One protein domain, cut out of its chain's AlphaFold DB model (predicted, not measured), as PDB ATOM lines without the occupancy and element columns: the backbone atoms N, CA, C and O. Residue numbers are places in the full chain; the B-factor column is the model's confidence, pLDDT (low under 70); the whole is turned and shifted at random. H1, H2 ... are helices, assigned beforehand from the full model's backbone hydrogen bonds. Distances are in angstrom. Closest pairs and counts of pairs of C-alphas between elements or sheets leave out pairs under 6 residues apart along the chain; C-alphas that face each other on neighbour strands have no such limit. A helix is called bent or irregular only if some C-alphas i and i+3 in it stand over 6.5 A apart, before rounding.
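This is residues 505 to 564 of the 564 residues of an uncharacterized protein of Catenaria anguillulae PL171 (UniProt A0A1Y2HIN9). The two longer helices, H1 and H3, spread apart as a V from a turn made by the short helix H2; H4 lies at the wide end of the V, and short H5 sits between the two, packing on both H1 and H3. After H3 the chain runs on through residues 541 to 546 to H4 and then folds back, so that H4 meets the first residues of H1 and H5 comes nearest to the mean of the C-alphas, its centre 5.8 A from it. The printed part has 60 residues, with five named helices in the order H1, H2, H3, H4, H5 and no named strand, and its class is all helix. It is compact, with a radius of gyration of the C-alphas of 12.0 A, and elongated in outline, spanning 36 by 22 by 15 A.

Begin with H3, the longest helix, residues 525 to 540: find C-alpha 525 at (54.884, -23.169, 40.694), and from there the helix runs 23.3 A to C-alpha 540 at (46.010, -20.644, 19.321). Just before it in the chain stands H2, residues 519 to 523, five residues and 6.1 A from first to last C-alpha. Go back to the first printed residue for H1, residues 505 to 517, which starts with C-alpha 505 at (33.827, -5.626, 29.371) and measures 19.6 A. H1 is irregular, but only just: C-alphas 506 and 509 are 6.52 A apart. Beyond H3, look for H4 in residues 547 to 555, 12.4 A long. Last comes H5, residues 558 to 561, 5.2 A long, ending with C-alpha 561 at (51.561, -8.836, 25.233).

Start from H3 and look at its residues 535 to 539, with which alone it touches H5; the closest C-alphas are those of Val 535 and Leu 559, 5.6 A apart. H5 also touches H1, where the C-alphas of His 513 and Ala 558 are the closest, at 5.5 A. H3 and H1 themselves are close but not clearly touching: their closest C-alphas, of Leu 531 and Val 516, are 7.5 A apart. Their lines stand at a steep tilt of 46 degrees, opposite ways. At the other end of H3, residues 527 to 528 alone touch H2, only at the corner and only just, with 3 pairs of C-alphas within 8 A; the closest are those of Ser 528 and Arg 522, 4.8 A apart. H2 and H1 are close but not clearly touching, with the C-alphas of Ile 521 and Leu 515 closest at 7.3 A. Turn now to H4, which H1 touches with residues 505 to 509 alone; the closest C-alphas are those of Pro 509 and Arg 555, 5.4 A apart. These two helices run the same way at a steep tilt of 44 degrees. H4 and H3 are close but not clearly touching, the C-alphas of Lys 553 and Tyr 538 being 7.8 A apart. H4 and H5 meet only through their link, while H2 is apart from H4 and from H5. In H2 and H4 every O i to N i+4 pair is within hydrogen-bond range, against 7 of 9 in H1 and 11 of 12 in H3; H5 is too short for such a pair.

The two C-alphas farthest apart are those of Gln 523 and Gly 545, 36.4 A. The printed part has no cut, and residue 564 is the chain's last; C-alphas 505 and 564 are 24.2 A apart. The links from H1 to H2, H2 to H3 and H4 to H5 are tight, and the link from H3 to H4, six residues, is short; there is no long link. The mean pLDDT of the printed part is 90.0, and no printed residue is under 70.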
ATOM      1  N   THR A 505      32.763  -4.708  29.821       84.75
ATOM      2  CA  THR A 505      33.827  -5.626  29.371       84.75
ATOM      3  C   THR A 505      35.162  -4.962  28.967       84.75
ATOM      4  O   THR A 505      36.137  -5.676  28.739       84.75
ATOM      5  N   TYR A 506      35.262  -3.625  28.916       85.62
ATOM      6  CA  TYR A 506      36.539  -2.908  28.759       85.62
ATOM      7  C   TYR A 506      37.432  -2.940  30.013       85.62
ATOM      8  O   TYR A 506      38.564  -2.466  29.954       85.62
ATOM      9  N   HIS A 507      36.967  -3.526  31.122       89.62
ATOM     10  CA  HIS A 507      37.813  -3.836  32.279       89.62
ATOM     11  C   HIS A 507      38.670  -5.095  32.083       89.62
ATOM     12  O   HIS A 507      39.748  -5.180  32.664       89.62
ATOM     13  N   LEU A 508      38.264  -6.027  31.210       91.06
ATOM     14  CA  LEU A 508      39.001  -7.273  30.957       91.06
ATOM     15  C   LEU A 508      40.490  -7.073  30.602       91.06
ATOM     16  O   LEU A 508      41.312  -7.791  31.168       91.06
ATOM     17  N   PRO A 509      40.893  -6.098  29.756       91.31
ATOM     18  CA  PRO A 509      42.311  -5.843  29.507       91.31
ATOM     19  C   PRO A 509      43.104  -5.512  30.780       91.31
ATOM     20  O   PRO A 509      44.243  -5.952  30.920       91.31
ATOM     21  N   TRP A 510      42.506  -4.747  31.698       91.00
ATOM     22  CA  TRP A 510      43.133  -4.336  32.956       91.00
ATOM     23  C   TRP A 510      43.245  -5.501  33.932       91.00
ATOM     24  O   TRP A 510      44.326  -5.730  34.464       91.00
ATOM     25  N   ILE A 511      42.165  -6.275  34.073       93.56
ATOM     26  CA  ILE A 511      42.127  -7.513  34.861       93.56
ATOM     27  C   ILE A 511      43.237  -8.453  34.391       93.56
ATOM     28  O   ILE A 511      44.096  -8.860  35.167       93.56
ATOM     29  N   MET A 512      43.302  -8.730  33.087       93.94
ATOM     30  CA  MET A 512      44.320  -9.631  32.551       93.94
ATOM     31  C   MET A 512      45.739  -9.083  32.720       93.94
ATOM     32  O   MET A 512      46.658  -9.856  32.980       93.94
ATOM     33  N   HIS A 513      45.941  -7.769  32.594       91.44
ATOM     34  CA  HIS A 513      47.240  -7.155  32.861       91.44
ATOM     35  C   HIS A 513      47.660  -7.323  34.328       91.44
ATOM     36  O   HIS A 513      48.825  -7.634  34.592       91.44
ATOM     37  N   GLU A 514      46.733  -7.133  35.269       92.38
ATOM     38  CA  GLU A 514      46.963  -7.337  36.698       92.38
ATOM     39  C   GLU A 514      47.353  -8.788  36.986       92.38
ATOM     40  O   GLU A 514      48.427  -9.025  37.537       92.38
ATOM     41  N   LEU A 515      46.560  -9.756  36.516       93.62
ATOM     42  CA  LEU A 515      46.828 -11.184  36.713       93.62
ATOM     43  C   LEU A 515      48.174 -11.606  36.106       93.62
ATOM     44  O   LEU A 515      48.982 -12.268  36.755       93.62
ATOM     45  N   VAL A 516      48.469 -11.169  34.877       92.69
ATOM     46  CA  VAL A 516      49.742 -11.471  34.205       92.69
ATOM     47  C   VAL A 516      50.932 -10.849  34.931       92.69
ATOM     48  O   VAL A 516      52.026 -11.414  34.905       92.69
ATOM     49  N   SER A 517      50.767  -9.677  35.538       90.94
ATOM     50  CA  SER A 517      51.850  -8.948  36.212       90.94
ATOM     51  C   SER A 517      51.983  -9.311  37.690       90.94
ATOM     52  O   SER A 517      52.979  -8.949  38.317       90.94
ATOM     53  N   ASN A 518      51.015 -10.043  38.245       92.25
ATOM     54  CA  ASN A 518      50.970 -10.379  39.656       92.25
ATOM     55  C   ASN A 518      52.168 -11.258  40.052       92.25
ATOM     56  O   ASN A 518      52.389 -12.355  39.528       92.25
ATOM     57  N   ARG A 519      52.956 -10.761  41.010       92.94
ATOM     58  CA  ARG A 519      54.168 -11.432  41.488       92.94
ATOM     59  C   ARG A 519      53.861 -12.765  42.172       92.94
ATOM     60  O   ARG A 519      54.615 -13.710  41.953       92.94
ATOM     61  N   ALA A 520      52.782 -12.847  42.949       91.31
ATOM     62  CA  ALA A 520      52.389 -14.067  43.650       91.31
ATOM     63  C   ALA A 520      52.065 -15.187  42.653       91.31
ATOM     64  O   ALA A 520      52.614 -16.282  42.758       91.31
ATOM     65  N   ILE A 521      51.291 -14.871  41.608       93.56
ATOM     66  CA  ILE A 521      50.956 -15.812  40.528       93.56
ATOM     67  C   ILE A 521      52.228 -16.305  39.822       93.56
ATOM     68  O   ILE A 521      52.414 -17.504  39.632       93.56
ATOM     69  N   ARG A 522      53.144 -15.396  39.463       91.12
ATOM     70  CA  ARG A 522      54.389 -15.751  38.753       91.12
ATOM     71  C   ARG A 522      55.341 -16.617  39.576       91.12
ATOM     72  O   ARG A 522      56.082 -17.408  38.991       91.12
ATOM     73  N   GLN A 523      55.368 -16.417  40.893       91.31
ATOM     74  CA  GLN A 523      56.240 -17.142  41.816       91.31
ATOM     75  C   GLN A 523      55.655 -18.487  42.255       91.31
ATOM     76  O   GLN A 523      56.419 -19.366  42.654       91.31
ATOM     77  N   HIS A 524      54.337 -18.669  42.159       91.44
ATOM     78  CA  HIS A 524      53.681 -19.929  42.485       91.44
ATOM     79  C   HIS A 524      53.930 -20.985  41.382       91.44
ATOM     80  O   HIS A 524      53.604 -20.732  40.220       91.44
ATOM     81  N   PRO A 525      54.480 -22.176  41.698       90.12
ATOM     82  CA  PRO A 525      54.884 -23.169  40.694       90.12
ATOM     83  C   PRO A 525      53.770 -23.632  39.749       90.12
ATOM     84  O   PRO A 525      54.008 -23.754  38.543       90.12
ATOM     85  N   ASP A 526      52.572 -23.891  40.280       90.25
ATOM     86  CA  ASP A 526      51.454 -24.412  39.483       90.25
ATOM     87  C   ASP A 526      50.711 -23.298  38.737       90.25
ATOM     88  O   ASP A 526      50.656 -23.334  37.509       90.25
ATOM     89  N   LEU A 527      50.288 -22.231  39.427       93.56
ATOM     90  CA  LEU A 527      49.648 -21.067  38.794       93.56
ATOM     91  C   LEU A 527      50.504 -20.408  37.697       93.56
ATOM     92  O   LEU A 527      49.979 -19.993  36.668       93.56
ATOM     93  N   SER A 528      51.829 -20.332  37.863       94.38
ATOM     94  CA  SER A 528      52.736 -19.803  36.829       94.38
ATOM     95  C   SER A 528      52.765 -20.691  35.578       94.38
ATOM     96  O   SER A 528      52.812 -20.194  34.448       94.38
ATOM     97  N   ARG A 529      52.700 -22.017  35.756       94.12
ATOM     98  CA  ARG A 529      52.615 -22.995  34.659       94.12
ATOM     99  C   ARG A 529      51.272 -22.892  33.941       94.12
ATOM    100  O   ARG A 529      51.247 -22.863  32.711       94.12
ATOM    101  N   GLU A 530      50.187 -22.785  34.697       93.62
ATOM    102  CA  GLU A 530      48.831 -22.624  34.171       93.62
ATOM    103  C   GLU A 530      48.680 -21.304  33.401       93.62
ATOM    104  O   GLU A 530      48.228 -21.306  32.258       93.62
ATOM    105  N   LEU A 531      49.192 -20.193  33.938       95.31
ATOM    106  CA  LEU A 531      49.203 -18.896  33.255       95.31
ATOM    107  C   LEU A 531      49.978 -18.945  31.925       95.31
ATOM    108  O   LEU A 531      49.540 -18.381  30.919       95.31
ATOM    109  N   LYS A 532      51.119 -19.644  31.881       94.38
ATOM    110  CA  LYS A 532      51.869 -19.864  30.631       94.38
ATOM    111  C   LYS A 532      51.066 -20.688  29.626       94.38
ATOM    112  O   LYS A 532      51.049 -20.344  28.441       94.38
ATOM    113  N   ARG A 533      50.375 -21.737  30.087       94.00
ATOM    114  CA  ARG A 533      49.485 -22.543  29.241       94.00
ATOM    115  C   ARG A 533      48.330 -21.705  28.695       94.00
ATOM    116  O   ARG A 533      48.066 -21.767  27.498       94.00
ATOM    117  N   LEU A 534      47.715 -20.858  29.518       94.75
ATOM    118  CA  LEU A 534      46.657 -19.936  29.101       94.75
ATOM    119  C   LEU A 534      47.093 -18.988  27.987       94.75
ATOM    120  O   LEU A 534      46.353 -18.780  27.029       94.75
ATOM    121  N   VAL A 535      48.298 -18.426  28.082       94.38
ATOM    122  CA  VAL A 535      48.841 -17.532  27.047       94.38
ATOM    123  C   VAL A 535      49.033 -18.273  25.726       94.38
ATOM    124  O   VAL A 535      48.749 -17.718  24.663       94.38
ATOM    125  N   GLN A 536      49.485 -19.527  25.778       94.00
ATOM    126  CA  GLN A 536      49.582 -20.370  24.590       94.00
ATOM    127  C   GLN A 536      48.196 -20.630  23.982       94.00
ATOM    128  O   GLN A 536      47.990 -20.338  22.804       94.00
ATOM    129  N   LEU A 537      47.241 -21.097  24.792       93.81
ATOM    130  CA  LEU A 537      45.872 -21.372  24.353       93.81
ATOM    131  C   LEU A 537      45.209 -20.124  23.755       93.81
ATOM    132  O   LEU A 537      44.589 -20.203  22.702       93.81
ATOM    133  N   TYR A 538      45.403 -18.948  24.358       94.31
ATOM    134  CA  TYR A 538      44.901 -17.677  23.832       94.31
ATOM    135  C   TYR A 538      45.425 -17.372  22.417       94.31
ATOM    136  O   TYR A 538      44.673 -16.923  21.544       94.31
ATOM    137  N   ARG A 539      46.722 -17.607  22.170       92.88
ATOM    138  CA  ARG A 539      47.341 -17.379  20.851       92.88
ATOM    139  C   ARG A 539      46.753 -18.321  19.804       92.88
ATOM    140  O   ARG A 539      46.414 -17.864  18.714       92.88
ATOM    141  N   GLU A 540      46.565 -19.583  20.172       92.94
ATOM    142  CA  GLU A 540      46.010 -20.644  19.321       92.94
ATOM    143  C   GLU A 540      44.476 -20.568  19.174       92.94
ATOM    144  O   GLU A 540      43.913 -21.175  18.264       92.94
ATOM    145  N   TRP A 541      43.787 -19.790  20.018       92.12
ATOM    146  CA  TRP A 541      42.325 -19.732  20.058       92.12
ATOM    147  C   TRP A 541      41.710 -19.156  18.775       92.12
ATOM    148  O   TRP A 541      41.726 -17.939  18.552       92.12
ATOM    149  N   ASP A 542      41.122 -20.010  17.939       88.56
ATOM    150  CA  ASP A 542      40.390 -19.572  16.751       88.56
ATOM    151  C   ASP A 542      38.988 -19.055  17.110       88.56
ATOM    152  O   ASP A 542      38.140 -19.752  17.671       88.56
ATOM    153  N   VAL A 543      38.742 -17.795  16.754       89.00
ATOM    154  CA  VAL A 543      37.487 -17.074  16.994       89.00
ATOM    155  C   VAL A 543      36.830 -16.599  15.696       89.00
ATOM    156  O   VAL A 543      35.832 -15.878  15.731       89.00
ATOM    157  N   SER A 544      37.357 -16.997  14.533       86.62
ATOM    158  CA  SER A 544      36.885 -16.567  13.209       86.62
ATOM    159  C   SER A 544      35.379 -16.797  12.998       86.62
ATOM    160  O   SER A 544      34.705 -15.955  12.405       86.62
ATOM    161  N   GLY A 545      34.822 -17.862  13.584       83.31
ATOM    162  CA  GLY A 545      33.401 -18.209  13.502       83.31
ATOM    163  C   GLY A 545      32.439 -17.412  14.398       83.31
ATOM    164  O   GLY A 545      31.233 -17.629  14.309       83.31
ATOM    165  N   SER A 546      32.905 -16.507  15.273       86.44
ATOM    166  CA  SER A 546      32.018 -15.765  16.188       86.44
ATOM    167  C   SER A 546      32.491 -14.338  16.462       86.44
ATOM    168  O   SER A 546      33.507 -14.116  17.118       86.44
ATOM    169  N   LYS A 547      31.685 -13.344  16.051       86.31
ATOM    170  CA  LYS A 547      31.935 -11.918  16.344       86.31
ATOM    171  C   LYS A 547      32.039 -11.635  17.845       86.31
ATOM    172  O   LYS A 547      32.853 -10.814  18.254       86.31
ATOM    173  N   VAL A 548      31.239 -12.323  18.663       85.50
ATOM    174  CA  VAL A 548      31.276 -12.185  20.129       85.50
ATOM    175  C   VAL A 548      32.624 -12.664  20.669       85.50
ATOM    176  O   VAL A 548      33.271 -11.945  21.427       85.50
ATOM    177  N   ARG A 549      33.103 -13.831  20.211       86.69
ATOM    178  CA  ARG A 549      34.421 -14.353  20.606       86.69
ATOM    179  C   ARG A 549      35.572 -13.499  20.071       86.69
ATOM    180  O   ARG A 549      36.557 -13.332  20.775       86.69
ATOM    181  N   GLN A 550      35.444 -12.894  18.888       88.94
ATOM    182  CA  GLN A 550      36.429 -11.935  18.362       88.94
ATOM    183  C   GLN A 550      36.555 -10.696  19.249       88.94
ATOM    184  O   GLN A 550      37.665 -10.301  19.603       88.94
ATOM    185  N   GLN A 551      35.425 -10.100  19.643       88.62
ATOM    186  CA  GLN A 551      35.420  -8.955  20.555       88.62
ATOM    187  C   GLN A 551      36.000  -9.324  21.922       88.62
ATOM    188  O   GLN A 551      36.756  -8.542  22.494       88.62
ATOM    189  N   LEU A 552      35.678 -10.513  22.433       90.56
ATOM    190  CA  LEU A 552      36.251 -11.004  23.678       90.56
ATOM    191  C   LEU A 552      37.762 -11.217  23.565       90.56
ATOM    192  O   LEU A 552      38.498 -10.714  24.405       90.56
ATOM    193  N   LYS A 553      38.236 -11.887  22.505       91.69
ATOM    194  CA  LYS A 553      39.669 -12.080  22.251       91.69
ATOM    195  C   LYS A 553      40.397 -10.738  22.220       91.69
ATOM    196  O   LYS A 553      41.372 -10.569  22.936       91.69
ATOM    197  N   TYR A 554      39.857  -9.746  21.509       91.38
ATOM    198  CA  TYR A 554      40.401  -8.384  21.500       91.38
ATOM    199  C   TYR A 554      40.496  -7.760  22.906       91.38
ATOM    200  O   TYR A 554      41.498  -7.137  23.246       91.38
ATOM    201  N   ARG A 555      39.481  -7.953  23.756       91.31
ATOM    202  CA  ARG A 555      39.482  -7.455  25.145       91.31
ATOM    203  C   ARG A 555      40.440  -8.219  26.066       91.31
ATOM    204  O   ARG A 555      40.794  -7.707  27.117       91.31
ATOM    205  N   LEU A 556      40.887  -9.408  25.678       92.19
ATOM    206  CA  LEU A 556      41.862 -10.214  26.415       92.19
ATOM    207  C   LEU A 556      43.296 -10.062  25.863       92.19
ATOM    208  O   LEU A 556      44.197 -10.782  26.290       92.19
ATOM    209  N   ASP A 557      43.547  -9.098  24.963       88.94
ATOM    210  CA  ASP A 557      44.839  -8.908  24.271       88.94
ATOM    211  C   ASP A 557      46.038  -8.642  25.199       88.94
ATOM    212  O   ASP A 557      47.187  -8.824  24.794       88.94
ATOM    213  N   ALA A 558      45.812  -8.303  26.471       86.69
ATOM    214  CA  ALA A 558      46.880  -8.261  27.471       86.69
ATOM    215  C   ALA A 558      47.653  -9.596  27.562       86.69
ATOM    216  O   ALA A 558      48.871  -9.581  27.736       86.69
ATOM    217  N   LEU A 559      46.984 -10.738  27.345       87.06
ATOM    218  CA  LEU A 559      47.625 -12.057  27.264       87.06
ATOM    219  C   LEU A 559      48.599 -12.171  26.085       87.06
ATOM    220  O   LEU A 559      49.635 -12.820  26.196       87.06
ATOM    221  N   ASN A 560      48.311 -11.509  24.963       85.75
ATOM    222  CA  ASN A 560      49.194 -11.509  23.799       85.75
ATOM    223  C   ASN A 560      50.526 -10.808  24.100       85.75
ATOM    224  O   ASN A 560      51.593 -11.249  23.673       85.75
ATOM    225  N   ARG A 561      50.443  -9.718  24.871       82.75
ATOM    226  CA  ARG A 561      51.561  -8.836  25.233       82.75
ATOM    227  C   ARG A 561      52.354  -9.339  26.440       82.75
ATOM    228  O   ARG A 561      53.402  -8.772  26.755       82.75
ATOM    229  N   ALA A 562      51.871 -10.386  27.105       81.31
ATOM    230  CA  ALA A 562      52.517 -10.993  28.254       81.31
ATOM    231  C   ALA A 562      53.913 -11.530  27.889       81.31
ATOM    232  O   ALA A 562      54.067 -12.375  27.003       81.31
ATOM    233  N   LYS A 563      54.936 -11.051  28.605       74.94
ATOM    234  CA  LYS A 563      56.294 -11.618  28.605       74.94
ATOM    235  C   LYS A 563      56.433 -12.479  29.866       74.94
ATOM    236  O   LYS A 563      56.616 -11.930  30.960       74.94
ATOM    237  N   LEU A 564      56.234 -13.789  29.716       72.19
ATOM    238  CA  LEU A 564      56.186 -14.798  30.785       72.19
ATOM    239  C   LEU A 564      57.215 -15.906  30.579       72.19
ATOM    240  O   LEU A 564      57.519 -16.195  29.401       72.19
TER     241      LEU A 564